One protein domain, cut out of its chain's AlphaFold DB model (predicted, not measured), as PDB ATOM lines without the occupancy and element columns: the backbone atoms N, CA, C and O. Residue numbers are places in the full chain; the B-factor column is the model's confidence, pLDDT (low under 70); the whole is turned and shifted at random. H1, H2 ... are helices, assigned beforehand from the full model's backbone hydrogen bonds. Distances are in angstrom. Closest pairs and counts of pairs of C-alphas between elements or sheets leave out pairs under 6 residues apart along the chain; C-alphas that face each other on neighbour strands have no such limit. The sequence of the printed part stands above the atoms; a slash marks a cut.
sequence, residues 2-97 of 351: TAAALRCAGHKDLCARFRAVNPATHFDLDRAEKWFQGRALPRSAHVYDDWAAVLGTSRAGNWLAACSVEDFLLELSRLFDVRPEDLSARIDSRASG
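AT A GLANCE: This is residues 2 to 97 of the 351 residues of an uncharacterized protein of Roseomonas sp. CQN31 (UniProt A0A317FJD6). Six helices follow one another round a loose horseshoe, from H3 and H2 through H4 and H5 to H6 and H7, and the very short H1 sits in its hollow, packed on H6 and H7. The horseshoe falls into two groups: H2, H3, H4 and H5 on one side, with H4 crossed by both H2 and H5, and H6 and H7 with H1 on the other; between the groups the helices come close without clearly touching. The printed part has 96 residues with seven named helices, H1 to H7 in chain order, and no named strand; the class is all helix, with 63 residues in the helices. The whole is compact, with a radius of gyration of the C-alphas of 12.8 A, and the C-alphas span 34 by 30 by 24 A.

HOW THE PARTS SIT: Look first at H6, residues 69 to 80, which shares with H7, residues 84 to 95, the place of longest helix at 12 residues. Residues 73 to 77 alone of H6 touch residues 84 to 87 alone of H7; the closest C-alphas are those of Ser 77 and Pro 84, 5.7 A apart, and the lines are only just about perpendicular, at 71 degrees. Next find H1, residues 2 to 5, which touches H7, the closest C-alphas being those of Ala 4 and Ile 91, 5.8 A apart. H1 only just touches H6, through residues 76 to 80 of H6 alone, with 3 pairs of C-alphas within 8 A; the closest, Ala 5 and Leu 76, are 6.7 A apart. Now go over to H4, residues 46 to 55. It is close to H6 but not clearly touching, with the C-alphas of Leu 55 and Leu 79 closest at 7.7 A, at a steep tilt of 45 degrees, the same way. H4 touches H5, residues 61 to 66, about perpendicular at 80 degrees, where the C-alphas of Asp 49 and Gly 61 come closest at 4.2 A. H4 also touches H2, residues 11 to 21, about perpendicular at 86 degrees, with the C-alphas of Phe 18 and Val 54 closest at 6.1 A. H2 touches H3, residues 29 to 36, opposite ways at a steep tilt of 69 degrees, only just short of about perpendicular; the closest C-alphas, those of Cys 15 and Leu 29, are 6.4 A apart. H1 is close to H2 but not clearly touching, the C-alphas of Ala 3 and Leu 14 being closest at 6.1 A. Among the pairs that stay apart are H3 and H7, H2 and H6, and H5 and H7. In the backbones of H2, H4, H5, H6 and H7 every O i to N i+4 pair is within hydrogen-bond range, in H3 3 of 4 are, and H1 is too short for such a pair.

IN THESE COORDINATES: Find C-alpha 69 at (44.849, 34.391, -32.923); from there H6 runs 16.4 A to C-alpha 80. H7 runs 15.9 A and ends at C-alpha 95, at (52.081, 41.092, -44.005). H1 begins at the first printed residue, with C-alpha 2 at (46.186, 45.504, -33.946). H2 measures 15.9 A from first to last C-alpha, H4 14.2 A and H3 10.3 A; H5, six residues, is shorter.

THE WHOLE: The C-alphas farthest apart are those of Ala 24 and Glu 85, 34.7 A. The printed part has no cut. No link is long: H2 to H3 and H3 to H4 are short, and the other four are tight. Look for low confidence, pLDDT under 70, at residues 9, 89 and 92 to 97; the mean of the printed part is 83.5.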
ATOM      1  N   THR A   2      46.516  44.203 -34.582       85.88
ATOM      2  CA  THR A   2      46.186  45.504 -33.946       85.88
ATOM      3  C   THR A   2      46.422  46.722 -34.840       85.88
ATOM      4  O   THR A   2      45.527  47.530 -35.047       85.88
ATOM      5  N   ALA A   3      47.608  46.826 -35.449       83.94
ATOM      6  CA  ALA A   3      47.929  47.935 -36.349       83.94
ATOM      7  C   ALA A   3      47.017  48.006 -37.588       83.94
ATOM      8  O   ALA A   3      46.828  49.083 -38.140       83.94
ATOM      9  N   ALA A   4      46.498  46.866 -38.057       82.06
ATOM     10  CA  ALA A   4      45.580  46.810 -39.191       82.06
ATOM     11  C   ALA A   4      44.161  47.228 -38.770       82.06
ATOM     12  O   ALA A   4      43.523  47.997 -39.484       82.06
ATOM     13  N   ALA A   5      43.712  46.793 -37.587       84.50
ATOM     14  CA  ALA A   5      42.430  47.193 -37.010       84.50
ATOM     15  C   ALA A   5      42.367  48.711 -36.750       84.50
ATOM     16  O   ALA A   5      41.446  49.382 -37.204       84.50
ATOM     17  N   LEU A   6      43.425  49.271 -36.154       84.12
ATOM     18  CA  LEU A   6      43.564  50.707 -35.874       84.12
ATOM     19  C   LEU A   6      43.971  51.553 -37.093       84.12
ATOM     20  O   LEU A   6      44.171  52.760 -36.967       84.12
ATOM     21  N   ARG A   7      44.133  50.929 -38.269       81.25
ATOM     22  CA  ARG A   7      44.569  51.572 -39.524       81.25
ATOM     23  C   ARG A   7      45.879  52.365 -39.399       81.25
ATOM     24  O   ARG A   7      46.058  53.387 -40.055       81.25
ATOM     25  N   CYS A   8      46.820  51.885 -38.590       78.75
ATOM     26  CA  CYS A   8      48.082  52.579 -38.367       78.75
ATOM     27  C   CYS A   8      48.978  52.560 -39.617       78.75
ATOM     28  O   CYS A   8      49.269  51.489 -40.164       78.75
ATOM     29  N   ALA A   9      49.558  53.699 -39.997       68.81
ATOM     30  CA  ALA A   9      50.460  53.821 -41.154       68.81
ATOM     31  C   ALA A   9      51.800  53.061 -40.977       68.81
ATOM     32  O   ALA A   9      52.515  52.734 -41.936       68.81
ATOM     33  N   GLY A  10      52.169  52.732 -39.736       73.75
ATOM     34  CA  GLY A  10      53.397  52.004 -39.420       73.75
ATOM     35  C   GLY A  10      53.586  51.741 -37.930       73.75
ATOM     36  O   GLY A  10      52.712  52.041 -37.126       73.75
ATOM     37  N   HIS A  11      54.745  51.185 -37.562       79.69
ATOM     38  CA  HIS A  11      55.079  50.888 -36.162       79.69
ATOM     39  C   HIS A  11      55.183  52.154 -35.305       79.69
ATOM     40  O   HIS A  11      54.724  52.144 -34.171       79.69
ATOM     41  N   LYS A  12      55.697  53.262 -35.863       83.69
ATOM     42  CA  LYS A  12      55.754  54.563 -35.171       83.69
ATOM     43  C   LYS A  12      54.368  55.086 -34.792       83.69
ATOM     44  O   LYS A  12      54.184  55.551 -33.676       83.69
ATOM     45  N   ASP A  13      53.408  54.964 -35.705       84.38
ATOM     46  CA  ASP A  13      52.019  55.371 -35.483       84.38
ATOM     47  C   ASP A  13      51.347  54.483 -34.424       84.38
ATOM     48  O   ASP A  13      50.748  54.982 -33.480       84.38
ATOM     49  N   LEU A  14      51.573  53.163 -34.475       88.12
ATOM     50  CA  LEU A  14      51.110  52.272 -33.408       88.12
ATOM     51  C   LEU A  14      51.727  52.631 -32.042       88.12
ATOM     52  O   LEU A  14      51.001  52.725 -31.062       88.12
ATOM     53  N   CYS A  15      53.034  52.898 -31.967       89.56
ATOM     54  CA  CYS A  15      53.674  53.329 -30.715       89.56
ATOM     55  C   CYS A  15      53.105  54.665 -30.209       89.56
ATOM     56  O   CYS A  15      52.962  54.858 -29.005       89.56
ATOM     57  N   ALA A  16      52.751  55.586 -31.111       89.75
ATOM     58  CA  ALA A  16      52.098  56.838 -30.740       89.75
ATOM     59  C   ALA A  16      50.714  56.599 -30.116       89.75
ATOM     60  O   ALA A  16      50.376  57.263 -29.140       89.75
ATOM     61  N   ARG A  17      49.947  55.614 -30.608       90.00
ATOM     62  CA  ARG A  17      48.662  55.214 -30.002       90.00
ATOM     63  C   ARG A  17      48.831  54.691 -28.577       90.00
ATOM     64  O   ARG A  17      48.072  55.097 -27.707       90.00
ATOM     65  N   PHE A  18      49.847  53.867 -28.325       93.31
ATOM     66  CA  PHE A  18      50.168  53.402 -26.970       93.31
ATOM     67  C   PHE A  18      50.549  54.559 -26.040       93.31
ATOM     68  O   PHE A  18      50.018  54.661 -24.938       93.31
ATOM     69  N   ARG A  19      51.394  55.487 -26.503       92.00
ATOM     70  CA  ARG A  19      51.784  56.668 -25.710       92.00
ATOM     71  C   ARG A  19      50.630  57.623 -25.421       92.00
ATOM     72  O   ARG A  19      50.642  58.272 -24.383       92.00
ATOM     73  N   ALA A  20      49.660  57.725 -26.328       90.94
ATOM     74  CA  ALA A  20      48.479  58.559 -26.125       90.94
ATOM     75  C   ALA A  20      47.591  58.044 -24.981       90.94
ATOM     76  O   ALA A  20      46.931  58.840 -24.322       90.94
ATOM     77  N   VAL A  21      47.590  56.730 -24.742       92.38
ATOM     78  CA  VAL A  21      46.858  56.092 -23.640       92.38
ATOM     79  C   VAL A  21      47.678  56.100 -22.352       92.38
ATOM     80  O   VAL A  21      47.158  56.432 -21.292       92.38
ATOM     81  N   ASN A  22      48.966  55.771 -22.443       91.31
ATOM     82  CA  ASN A  22      49.887  55.781 -21.316       91.31
ATOM     83  C   ASN A  22      51.242  56.369 -21.749       91.31
ATOM     84  O   ASN A  22      52.038  55.676 -22.394       91.31
ATOM     85  N   PRO A  23      51.560  57.622 -21.375       90.38
ATOM     86  CA  PRO A  23      52.842  58.244 -21.709       90.38
ATOM     87  C   PRO A  23      54.063  57.480 -21.173       90.38
ATOM     88  O   PRO A  23      55.142  57.579 -21.754       90.38
ATOM     89  N   ALA A  24      53.891  56.699 -20.101       91.44
ATOM     90  CA  ALA A  24      54.920  55.863 -19.487       91.44
ATOM     91  C   ALA A  24      54.898  54.405 -19.990       91.44
ATOM     92  O   ALA A  24      55.512  53.528 -19.380       91.44
ATOM     93  N   THR A  25      54.199  54.123 -21.095       91.62
ATOM     94  CA  THR A  25      54.107  52.772 -21.659       91.62
ATOM     95  C   THR A  25      55.480  52.181 -21.983       91.62
ATOM     96  O   THR A  25      56.383  52.844 -22.498       91.62
ATOM     97  N   HIS A  26      55.619  50.877 -21.745       87.94
ATOM     98  CA  HIS A  26      56.805  50.113 -22.135       87.94
ATOM     99  C   HIS A  26      56.761  49.666 -23.609       87.94
ATOM    100  O   HIS A  26      57.681  48.978 -24.064       87.94
ATOM    101  N   PHE A  27      55.703  50.027 -24.346       87.25
ATOM    102  CA  PHE A  27      55.564  49.812 -25.785       87.25
ATOM    103  C   PHE A  27      56.310  50.914 -26.561       87.25
ATOM    104  O   PHE A  27      55.720  51.850 -27.107       87.25
ATOM    105  N   ASP A  28      57.640  50.825 -26.583       86.12
ATOM    106  CA  ASP A  28      58.506  51.681 -27.400       86.12
ATOM    107  C   ASP A  28      58.888  51.013 -28.733       86.12
ATOM    108  O   ASP A  28      58.672  49.818 -28.942       86.12
ATOM    109  N   LEU A  29      59.432  51.804 -29.665       84.75
ATOM    110  CA  LEU A  29      59.712  51.349 -31.028       84.75
ATOM    111  C   LEU A  29      60.753  50.219 -31.062       84.75
ATOM    112  O   LEU A  29      60.553  49.236 -31.774       84.75
ATOM    113  N   ASP A  30      61.815  50.326 -30.265       82.19
ATOM    114  CA  ASP A  30      62.935  49.380 -30.270       82.19
ATOM    115  C   ASP A  30      62.528  48.015 -29.700       82.19
ATOM    116  O   ASP A  30      62.966  46.960 -30.173       82.19
ATOM    117  N   ARG A  31      61.666  48.008 -28.676       85.12
ATOM    118  CA  ARG A  31      61.087  46.781 -28.114       85.12
ATOM    119  C   ARG A  31      60.030  46.195 -29.041       85.12
ATOM    120  O   ARG A  31      60.059  44.990 -29.295       85.12
ATOM    121  N   ALA A  32      59.157  47.035 -29.595       82.69
ATOM    122  CA  ALA A  32      58.114  46.608 -30.516       82.69
ATOM    123  C   ALA A  32      58.693  45.941 -31.773       82.69
ATOM    124  O   ALA A  32      58.177  44.916 -32.209       82.69
ATOM    125  N   GLU A  33      59.807  46.440 -32.320       79.81
ATOM    126  CA  GLU A  33      60.483  45.801 -33.457       79.81
ATOM    127  C   GLU A  33      60.954  44.373 -33.152       79.81
ATOM    128  O   GLU A  33      60.794  43.481 -33.989       79.81
ATOM    129  N   LYS A  34      61.465  44.120 -31.941       81.69
ATOM    130  CA  LYS A  34      61.865  42.769 -31.509       81.69
ATOM    131  C   LYS A  34      60.660  41.844 -31.348       81.69
ATOM    132  O   LYS A  34      60.759  40.665 -31.692       81.69
ATOM    133  N   TRP A  35      59.530  42.370 -30.872       86.56
ATOM    134  CA  TRP A  35      58.280  41.616 -30.745       86.56
ATOM    135  C   TRP A  35      57.680  41.268 -32.107       86.56
ATOM    136  O   TRP A  35      57.329  40.118 -32.349       86.56
ATOM    137  N   PHE A  36      57.643  42.218 -33.044       77.38
ATOM    138  CA  PHE A  36      57.116  41.979 -34.391       77.38
ATOM    139  C   PHE A  36      57.959  41.000 -35.213       77.38
ATOM    140  O   PHE A  36      57.422  40.315 -36.076       77.38
ATOM    141  N   GLN A  37      59.265  40.914 -34.949       73.88
ATOM    142  CA  GLN A  37      60.158  39.935 -35.577       73.88
ATOM    143  C   GLN A  37      60.094  38.546 -34.918       73.88
ATOM    144  O   GLN A  37      60.855  37.663 -35.307       73.88
ATOM    145  N   GLY A  38      59.258  38.356 -33.888       77.12
ATOM    146  CA  GLY A  38      59.173  37.103 -33.132       77.12
ATOM    147  C   GLY A  38      60.433  36.778 -32.323       77.12
ATOM    148  O   GLY A  38      60.594  35.659 -31.849       77.12
ATOM    149  N   ARG A  39      61.348  37.744 -32.156       71.94
ATOM    150  CA  ARG A  39      62.618  37.553 -31.436       71.94
ATOM    151  C   ARG A  39      62.454  37.637 -29.919       71.94
ATOM    152  O   ARG A  39      63.346  37.226 -29.184       71.94
ATOM    153  N   ALA A  40      61.350  38.212 -29.451       84.06
ATOM    154  CA  ALA A  40      61.004  38.326 -28.042       84.06
ATOM    155  C   ALA A  40      59.487  38.482 -27.873       84.06
ATOM    156  O   ALA A  40      58.789  38.833 -28.821       84.06
ATOM    157  N   LEU A  41      58.999  38.316 -26.643       80.88
ATOM    158  CA  LEU A  41      57.640  38.674 -26.235       80.88
ATOM    159  C   LEU A  41      57.680  39.767 -25.149       80.88
ATOM    160  O   LEU A  41      58.690  39.877 -24.436       80.88
ATOM    161  N   PRO A  42      56.622  40.587 -25.002       85.62
ATOM    162  CA  PRO A  42      56.499  41.508 -23.878       85.62
ATOM    163  C   PRO A  42      56.537  40.750 -22.546       85.62
ATOM    164  O   PRO A  42      55.724  39.861 -22.305       85.62
ATOM    165  N   ARG A  43      57.494  41.104 -21.678       83.00
ATOM    166  CA  ARG A  43      57.673  40.478 -20.352       83.00
ATOM    167  C   ARG A  43      56.861  41.149 -19.242       83.00
ATOM    168  O   ARG A  43      56.669  40.556 -18.191       83.00
ATOM    169  N   SER A  44      56.445  42.396 -19.451       85.00
ATOM    170  CA  SER A  44      55.666  43.158 -18.475       85.00
ATOM    171  C   SER A  44      54.179  42.991 -18.760       85.00
ATOM    172  O   SER A  44      53.749  43.269 -19.880       85.00
ATOM    173  N   ALA A  45      53.407  42.597 -17.745       83.75
ATOM    174  CA  ALA A  45      51.949  42.491 -17.833       83.75
ATOM    175  C   ALA A  45      51.296  43.831 -18.221       83.75
ATOM    176  O   ALA A  45      50.385  43.851 -19.044       83.75
ATOM    177  N   HIS A  46      51.865  44.949 -17.753       89.00
ATOM    178  CA  HIS A  46      51.376  46.302 -18.040       89.00
ATOM    179  C   HIS A  46      51.310  46.638 -19.536       89.00
ATOM    180  O   HIS A  46      50.474  47.433 -19.945       89.00
ATOM    181  N   VAL A  47      52.151  46.021 -20.377       91.38
ATOM    182  CA  VAL A  47      52.093  46.246 -21.833       91.38
ATOM    183  C   VAL A  47      50.776  45.735 -22.415       91.38
ATOM    184  O   VAL A  47      50.247  46.334 -23.348       91.38
ATOM    185  N   TYR A  48      50.241  44.641 -21.876       92.94
ATOM    186  CA  TYR A  48      48.965  44.096 -22.324       92.94
ATOM    187  C   TYR A  48      47.780  44.890 -21.766       92.94
ATOM    188  O   TYR A  48      46.770  45.011 -22.453       92.94
ATOM    189  N   ASP A  49      47.909  45.484 -20.578       91.69
ATOM    190  CA  ASP A  49      46.900  46.404 -20.037       91.69
ATOM    191  C   ASP A  49      46.828  47.699 -20.862       91.69
ATOM    192  O   ASP A  49      45.744  48.118 -21.273       91.69
ATOM    193  N   ASP A  50      47.985  48.273 -21.212       92.81
ATOM    194  CA  ASP A  50      48.071  49.396 -22.150       92.81
ATOM    195  C   ASP A  50      47.457  49.019 -23.511       92.81
ATOM    196  O   ASP A  50      46.747  49.811 -24.129       92.81
ATOM    197  N   TRP A  51      47.700  47.792 -23.984       93.12
ATOM    198  CA  TRP A  51      47.150  47.293 -25.246       93.12
ATOM    199  C   TRP A  51      45.621  47.170 -25.186       93.12
ATOM    200  O   TRP A  51      44.941  47.596 -26.123       93.12
ATOM    201  N   ALA A  52      45.060  46.665 -24.087       93.25
ATOM    202  CA  ALA A  52      43.613  46.618 -23.893       93.25
ATOM    203  C   ALA A  52      42.994  48.023 -23.965       93.25
ATOM    204  O   ALA A  52      42.019  48.240 -24.690       93.25
ATOM    205  N   ALA A  53      43.621  48.993 -23.301       91.81
ATOM    206  CA  ALA A  53      43.177  50.379 -23.316       91.81
ATOM    207  C   ALA A  53      43.310  51.038 -24.707       91.81
ATOM    208  O   ALA A  53      42.402  51.745 -25.137       91.81
ATOM    209  N   VAL A  54      44.369  50.741 -25.469       93.12
ATOM    210  CA  VAL A  54      44.532  51.186 -26.871       93.12
ATOM    211  C   VAL A  54      43.440  50.640 -27.791       93.12
ATOM    212  O   VAL A  54      43.013  51.326 -28.720       93.12
ATOM    213  N   LEU A  55      43.000  49.403 -27.563       91.25
ATOM    214  CA  LEU A  55      41.915  48.787 -28.322       91.25
ATOM    215  C   LEU A  55      40.529  49.271 -27.886       91.25
ATOM    216  O   LEU A  55      39.575  49.087 -28.639       91.25
ATOM    217  N   GLY A  56      40.407  49.847 -26.688       89.94
ATOM    218  CA  GLY A  56      39.114  50.144 -26.073       89.94
ATOM    219  C   GLY A  56      38.305  48.880 -25.763       89.94
ATOM    220  O   GLY A  56      37.076  48.917 -25.775       89.94
ATOM    221  N   THR A  57      38.973  47.743 -25.536       91.12
ATOM    222  CA  THR A  57      38.292  46.485 -25.205       91.12
ATOM    223  C   THR A  57      37.922  46.425 -23.727       91.12
ATOM    224  O   THR A  57      38.622  46.955 -22.868       91.12
ATOM    225  N   SER A  58      36.830  45.724 -23.419       89.25
ATOM    226  CA  SER A  58      36.464  45.350 -22.052       89.25
ATOM    227  C   SER A  58      37.218  44.109 -21.551       89.25
ATOM    228  O   SER A  58      37.016  43.688 -20.413       89.25
ATOM    229  N   ARG A  59      38.049  43.476 -22.393       91.12
ATOM    230  CA  ARG A  59      38.908  42.345 -22.015       91.12
ATOM    231  C   ARG A  59      40.137  42.847 -21.252       91.12
ATOM    232  O   ARG A  59      40.735  43.850 -21.621       91.12
ATOM    233  N   ALA A  60      40.538  42.122 -20.211       90.88
ATOM    234  CA  ALA A  60      41.736  42.443 -19.438       90.88
ATOM    235  C   ALA A  60      43.032  42.100 -20.202       90.88
ATOM    236  O   ALA A  60      43.033  41.243 -21.090       90.88
ATOM    237  N   GLY A  61      44.157  42.726 -19.833       89.44
ATOM    238  CA  GLY A  61      45.449  42.493 -20.487       89.44
ATOM    239  C   GLY A  61      45.927  41.038 -20.406       89.44
ATOM    240  O   GLY A  61      46.501  40.515 -21.358       89.44
ATOM    241  N   ASN A  62      45.614  40.325 -19.320       90.81
ATOM    242  CA  ASN A  62      45.936  38.899 -19.192       90.81
ATOM    243  C   ASN A  62      45.244  38.022 -20.252       90.81
ATOM    244  O   ASN A  62      45.816  37.023 -20.682       90.81
ATOM    245  N   TRP A  63      44.051  38.409 -20.711       93.81
ATOM    246  CA  TRP A  63      43.360  37.739 -21.803       93.81
ATOM    247  C   TRP A  63      44.097  37.980 -23.121       93.81
ATOM    248  O   TRP A  63      44.347  37.020 -23.840       93.81
ATOM    249  N   LEU A  64      44.545  39.212 -23.398       89.94
ATOM    250  CA  LEU A  64      45.349  39.523 -24.593       89.94
ATOM    251  C   LEU A  64      46.689  38.779 -24.627       89.94
ATOM    252  O   LEU A  64      47.193  38.464 -25.700       89.94
ATOM    253  N   ALA A  65      47.274  38.506 -23.461       88.81
ATOM    254  CA  ALA A  65      48.516  37.748 -23.364       88.81
ATOM    255  C   ALA A  65      48.340  36.248 -23.669       88.81
ATOM    256  O   ALA A  65      49.314  35.592 -24.034       88.81
ATOM    257  N   ALA A  66      47.128  35.706 -23.500       88.88
ATOM    258  CA  ALA A  66      46.854  34.270 -23.558       88.88
ATOM    259  C   ALA A  66      45.879  33.848 -24.673       88.88
ATOM    260  O   ALA A  66      45.743  32.653 -24.930       88.88
ATOM    261  N   CYS A  67      45.176  34.788 -25.311       89.88
ATOM    262  CA  CYS A  67      44.170  34.483 -26.321       89.88
ATOM    263  C   CYS A  67      44.780  33.871 -27.587       89.88
ATOM    264  O   CYS A  67      45.909  34.186 -27.976       89.88
ATOM    265  N   SER A  68      43.995  33.032 -28.266       88.56
ATOM    266  CA  SER A  68      44.344  32.544 -29.597       88.56
ATOM    267  C   SER A  68      44.311  33.680 -30.631       88.56
ATOM    268  O   SER A  68      43.761  34.763 -30.394       88.56
ATOM    269  N   VAL A  69      44.904  33.440 -31.801       81.88
ATOM    270  CA  VAL A  69      44.849  34.391 -32.923       81.88
ATOM    271  C   VAL A  69      43.404  34.555 -33.398       81.88
ATOM    272  O   VAL A  69      42.979  35.667 -33.707       81.88
ATOM    273  N   GLU A  70      42.641  33.466 -33.406       86.12
ATOM    274  CA  GLU A  70      41.240  33.398 -33.812       86.12
ATOM    275  C   GLU A  70      40.339  34.198 -32.861       86.12
ATOM    276  O   GLU A  70      39.551  35.034 -33.311       86.12
ATOM    277  N   ASP A  71      40.510  34.023 -31.548       89.88
ATOM    278  CA  ASP A  71      39.767  34.782 -30.534       89.88
ATOM    279  C   ASP A  71      40.092  36.276 -30.606       89.88
ATOM    280  O   ASP A  71      39.216  37.135 -30.458       89.88
ATOM    281  N   PHE A  72      41.359  36.600 -30.870       90.50
ATOM    282  CA  PHE A  72      41.789  37.980 -31.013       90.50
ATOM    283  C   PHE A  72      41.236  38.632 -32.288       90.50
ATOM    284  O   PHE A  72      40.820  39.790 -32.248       90.50
ATOM    285  N   LEU A  73      41.175  37.904 -33.412       86.94
ATOM    286  CA  LEU A  73      40.505  38.365 -34.635       86.94
ATOM    287  C   LEU A  73      39.034  38.686 -34.374       86.94
ATOM    288  O   LEU A  73      38.573  39.759 -34.762       86.94
ATOM    289  N   LEU A  74      38.318  37.785 -33.697       87.50
ATOM    290  CA  LEU A  74      36.897  37.951 -33.405       87.50
ATOM    291  C   LEU A  74      36.636  39.185 -32.532       87.50
ATOM    292  O   LEU A  74      35.736  39.976 -32.825       87.50
ATOM    293  N   GLU A  75      37.453  39.390 -31.497       90.69
ATOM    294  CA  GLU A  75      37.342  40.561 -30.625       90.69
ATOM    295  C   GLU A  75      37.626  41.866 -31.388       90.69
ATOM    296  O   GLU A  75      36.887  42.837 -31.233       90.69
ATOM    297  N   LEU A  76      38.630  41.898 -32.273       90.31
ATOM    298  CA  LEU A  76      38.895  43.074 -33.113       90.31
ATOM    299  C   LEU A  76      37.757  43.347 -34.104       90.31
ATOM    300  O   LEU A  76      37.368  44.501 -34.286       90.31
ATOM    301  N   SER A  77      37.205  42.310 -34.730       87.62
ATOM    302  CA  SER A  77      36.050  42.445 -35.619       87.62
ATOM    303  C   SER A  77      34.847  43.051 -34.907       87.62
ATOM    304  O   SER A  77      34.210  43.953 -35.450       87.62
ATOM    305  N   ARG A  78      34.589  42.616 -33.668       89.81
ATOM    306  CA  ARG A  78      33.528  43.153 -32.812       89.81
ATOM    307  C   ARG A  78      33.768  44.617 -32.431       89.81
ATOM    308  O   ARG A  78      32.830  45.404 -32.449       89.81
ATOM    309  N   LEU A  79      34.998  44.980 -32.065       88.44
ATOM    310  CA  LEU A  79      35.329  46.330 -31.582       88.44
ATOM    311  C   LEU A  79      35.303  47.394 -32.679       88.44
ATOM    312  O   LEU A  79      34.922  48.531 -32.415       88.44
ATOM    313  N   PHE A  80      35.727  47.042 -33.892       85.00
ATOM    314  CA  PHE A  80      35.871  48.000 -34.991       85.00
ATOM    315  C   PHE A  80      34.764  47.905 -36.043       85.00
ATOM    316  O   PHE A  80      34.846  48.618 -37.041       85.00
ATOM    317  N   ASP A  81      33.767  47.042 -35.829       85.75
ATOM    318  CA  ASP A  81      32.681  46.757 -36.776       85.75
ATOM    319  C   ASP A  81      33.217  46.414 -38.181       85.75
ATOM    320  O   ASP A  81      32.871  47.007 -39.204       85.75
ATOM    321  N   VAL A  82      34.174  45.480 -38.227       80.81
ATOM    322  CA  VAL A  82      34.822  45.021 -39.467       80.81
ATOM    323  C   VAL A  82      34.656  43.515 -39.585       80.81
ATOM    324  O   VAL A  82      35.020  42.778 -38.666       80.81
ATOM    325  N   ARG A  83      34.178  43.032 -40.738       78.56
ATOM    326  CA  ARG A  83      34.061  41.587 -40.984       78.56
ATOM    327  C   ARG A  83      35.437  40.910 -40.846       78.56
ATOM    328  O   ARG A  83      36.420  41.475 -41.333       78.56
ATOM    329  N   PRO A  84      35.531  39.713 -40.239       73.00
ATOM    330  CA  PRO A  84      36.803  39.007 -40.059       73.00
ATOM    331  C   PRO A  84      37.588  38.834 -41.364       73.00
ATOM    332  O   PRO A  84      38.785  39.086 -41.392       73.00
ATOM    333  N   GLU A  85      36.888  38.525 -42.458       73.44
ATOM    334  CA  GLU A  85      37.421  38.428 -43.827       73.44
ATOM    335  C   GLU A  85      38.151  39.715 -44.261       73.44
ATOM    336  O   GLU A  85      39.282  39.680 -44.743       73.44
ATOM    337  N   ASP A  86      37.536  40.881 -44.032       71.75
ATOM    338  CA  ASP A  86      38.090  42.178 -44.434       71.75
ATOM    339  C   ASP A  86      39.280  42.578 -43.550       71.75
ATOM    340  O   ASP A  86      40.203  43.266 -43.996       71.75
ATOM    341  N   LEU A  87      39.272  42.170 -42.278       77.56
ATOM    342  CA  LEU A  87      40.385  42.394 -41.362       77.56
ATOM    343  C   LEU A  87      41.565  41.472 -41.692       77.56
ATOM    344  O   LEU A  87      42.697  41.957 -41.724       77.56
ATOM    345  N   SER A  88      41.307  40.199 -41.999       73.81
ATOM    346  CA  SER A  88      42.301  39.243 -42.495       73.81
ATOM    347  C   SER A  88      42.918  39.732 -43.797       73.81
ATOM    348  O   SER A  88      44.132  39.874 -43.855       73.81
ATOM    349  N   ALA A  89      42.115  40.183 -44.764       68.06
ATOM    350  CA  ALA A  89      42.621  40.789 -45.994       68.06
ATOM    351  C   ALA A  89      43.525  42.010 -45.731       68.06
ATOM    352  O   ALA A  89      44.529  42.191 -46.416       68.06
ATOM    353  N   ARG A  90      43.233  42.835 -44.712       71.88
ATOM    354  CA  ARG A  90      44.101  43.962 -44.297       71.88
ATOM    355  C   ARG A  90      45.368  43.514 -43.570       71.88
ATOM    356  O   ARG A  90      46.396  44.190 -43.634       71.88
ATOM    357  N   ILE A  91      45.293  42.431 -42.804       74.00
ATOM    358  CA  ILE A  91      46.445  41.828 -42.127       74.00
ATOM    359  C   ILE A  91      47.364  41.216 -43.172       74.00
ATOM    360  O   ILE A  91      48.554  41.518 -43.155       74.00
ATOM    361  N   ASP A  92      46.806  40.469 -44.116       65.31
ATOM    362  CA  ASP A  92      47.502  39.869 -45.240       65.31
ATOM    363  C   ASP A  92      48.074  40.947 -46.139       65.31
ATOM    364  O   ASP A  92      49.258  40.892 -46.438       65.31
ATOM    365  N   SER A  93      47.333  42.011 -46.465       55.16
ATOM    366  CA  SER A  93      47.867  43.159 -47.210       55.16
ATOM    367  C   SER A  93      48.969  43.897 -46.443       55.16
ATOM    368  O   SER A  93      49.800  44.574 -47.039       55.16
ATOM    369  N   ARG A  94      49.014  43.801 -45.111       60.72
ATOM    370  CA  ARG A  94      50.090  44.383 -44.298       60.72
ATOM    371  C   ARG A  94      51.291  43.444 -44.167       60.72
ATOM    372  O   ARG A  94      52.418  43.930 -44.169       60.72
ATOM    373  N   ALA A  95      51.061  42.137 -44.073       57.34
ATOM    374  CA  ALA A  95      52.081  41.092 -44.005       57.34
ATOM    375  C   ALA A  95      52.770  40.885 -45.364       57.34
ATOM    376  O   ALA A  95      53.988  40.761 -45.425       57.34
ATOM    377  N   SER A  96      52.003  40.959 -46.454       45.97
ATOM    378  CA  SER A  96      52.474  40.972 -47.849       45.97
ATOM    379  C   SER A  96      52.964  42.350 -48.317       45.97
ATOM    380  O   SER A  96      53.522  42.470 -49.402       45.97
ATOM    381  N   GLY A  97      52.787  43.404 -47.509       48.38
ATOM    382  CA  GLY A  97      53.230  44.765 -47.832       48.38
ATOM    383  C   GLY A  97      52.385  45.508 -48.880       48.38
ATOM    384  O   GLY A  97      52.748  46.622 -49.252       48.38
TER     385      GLY A  97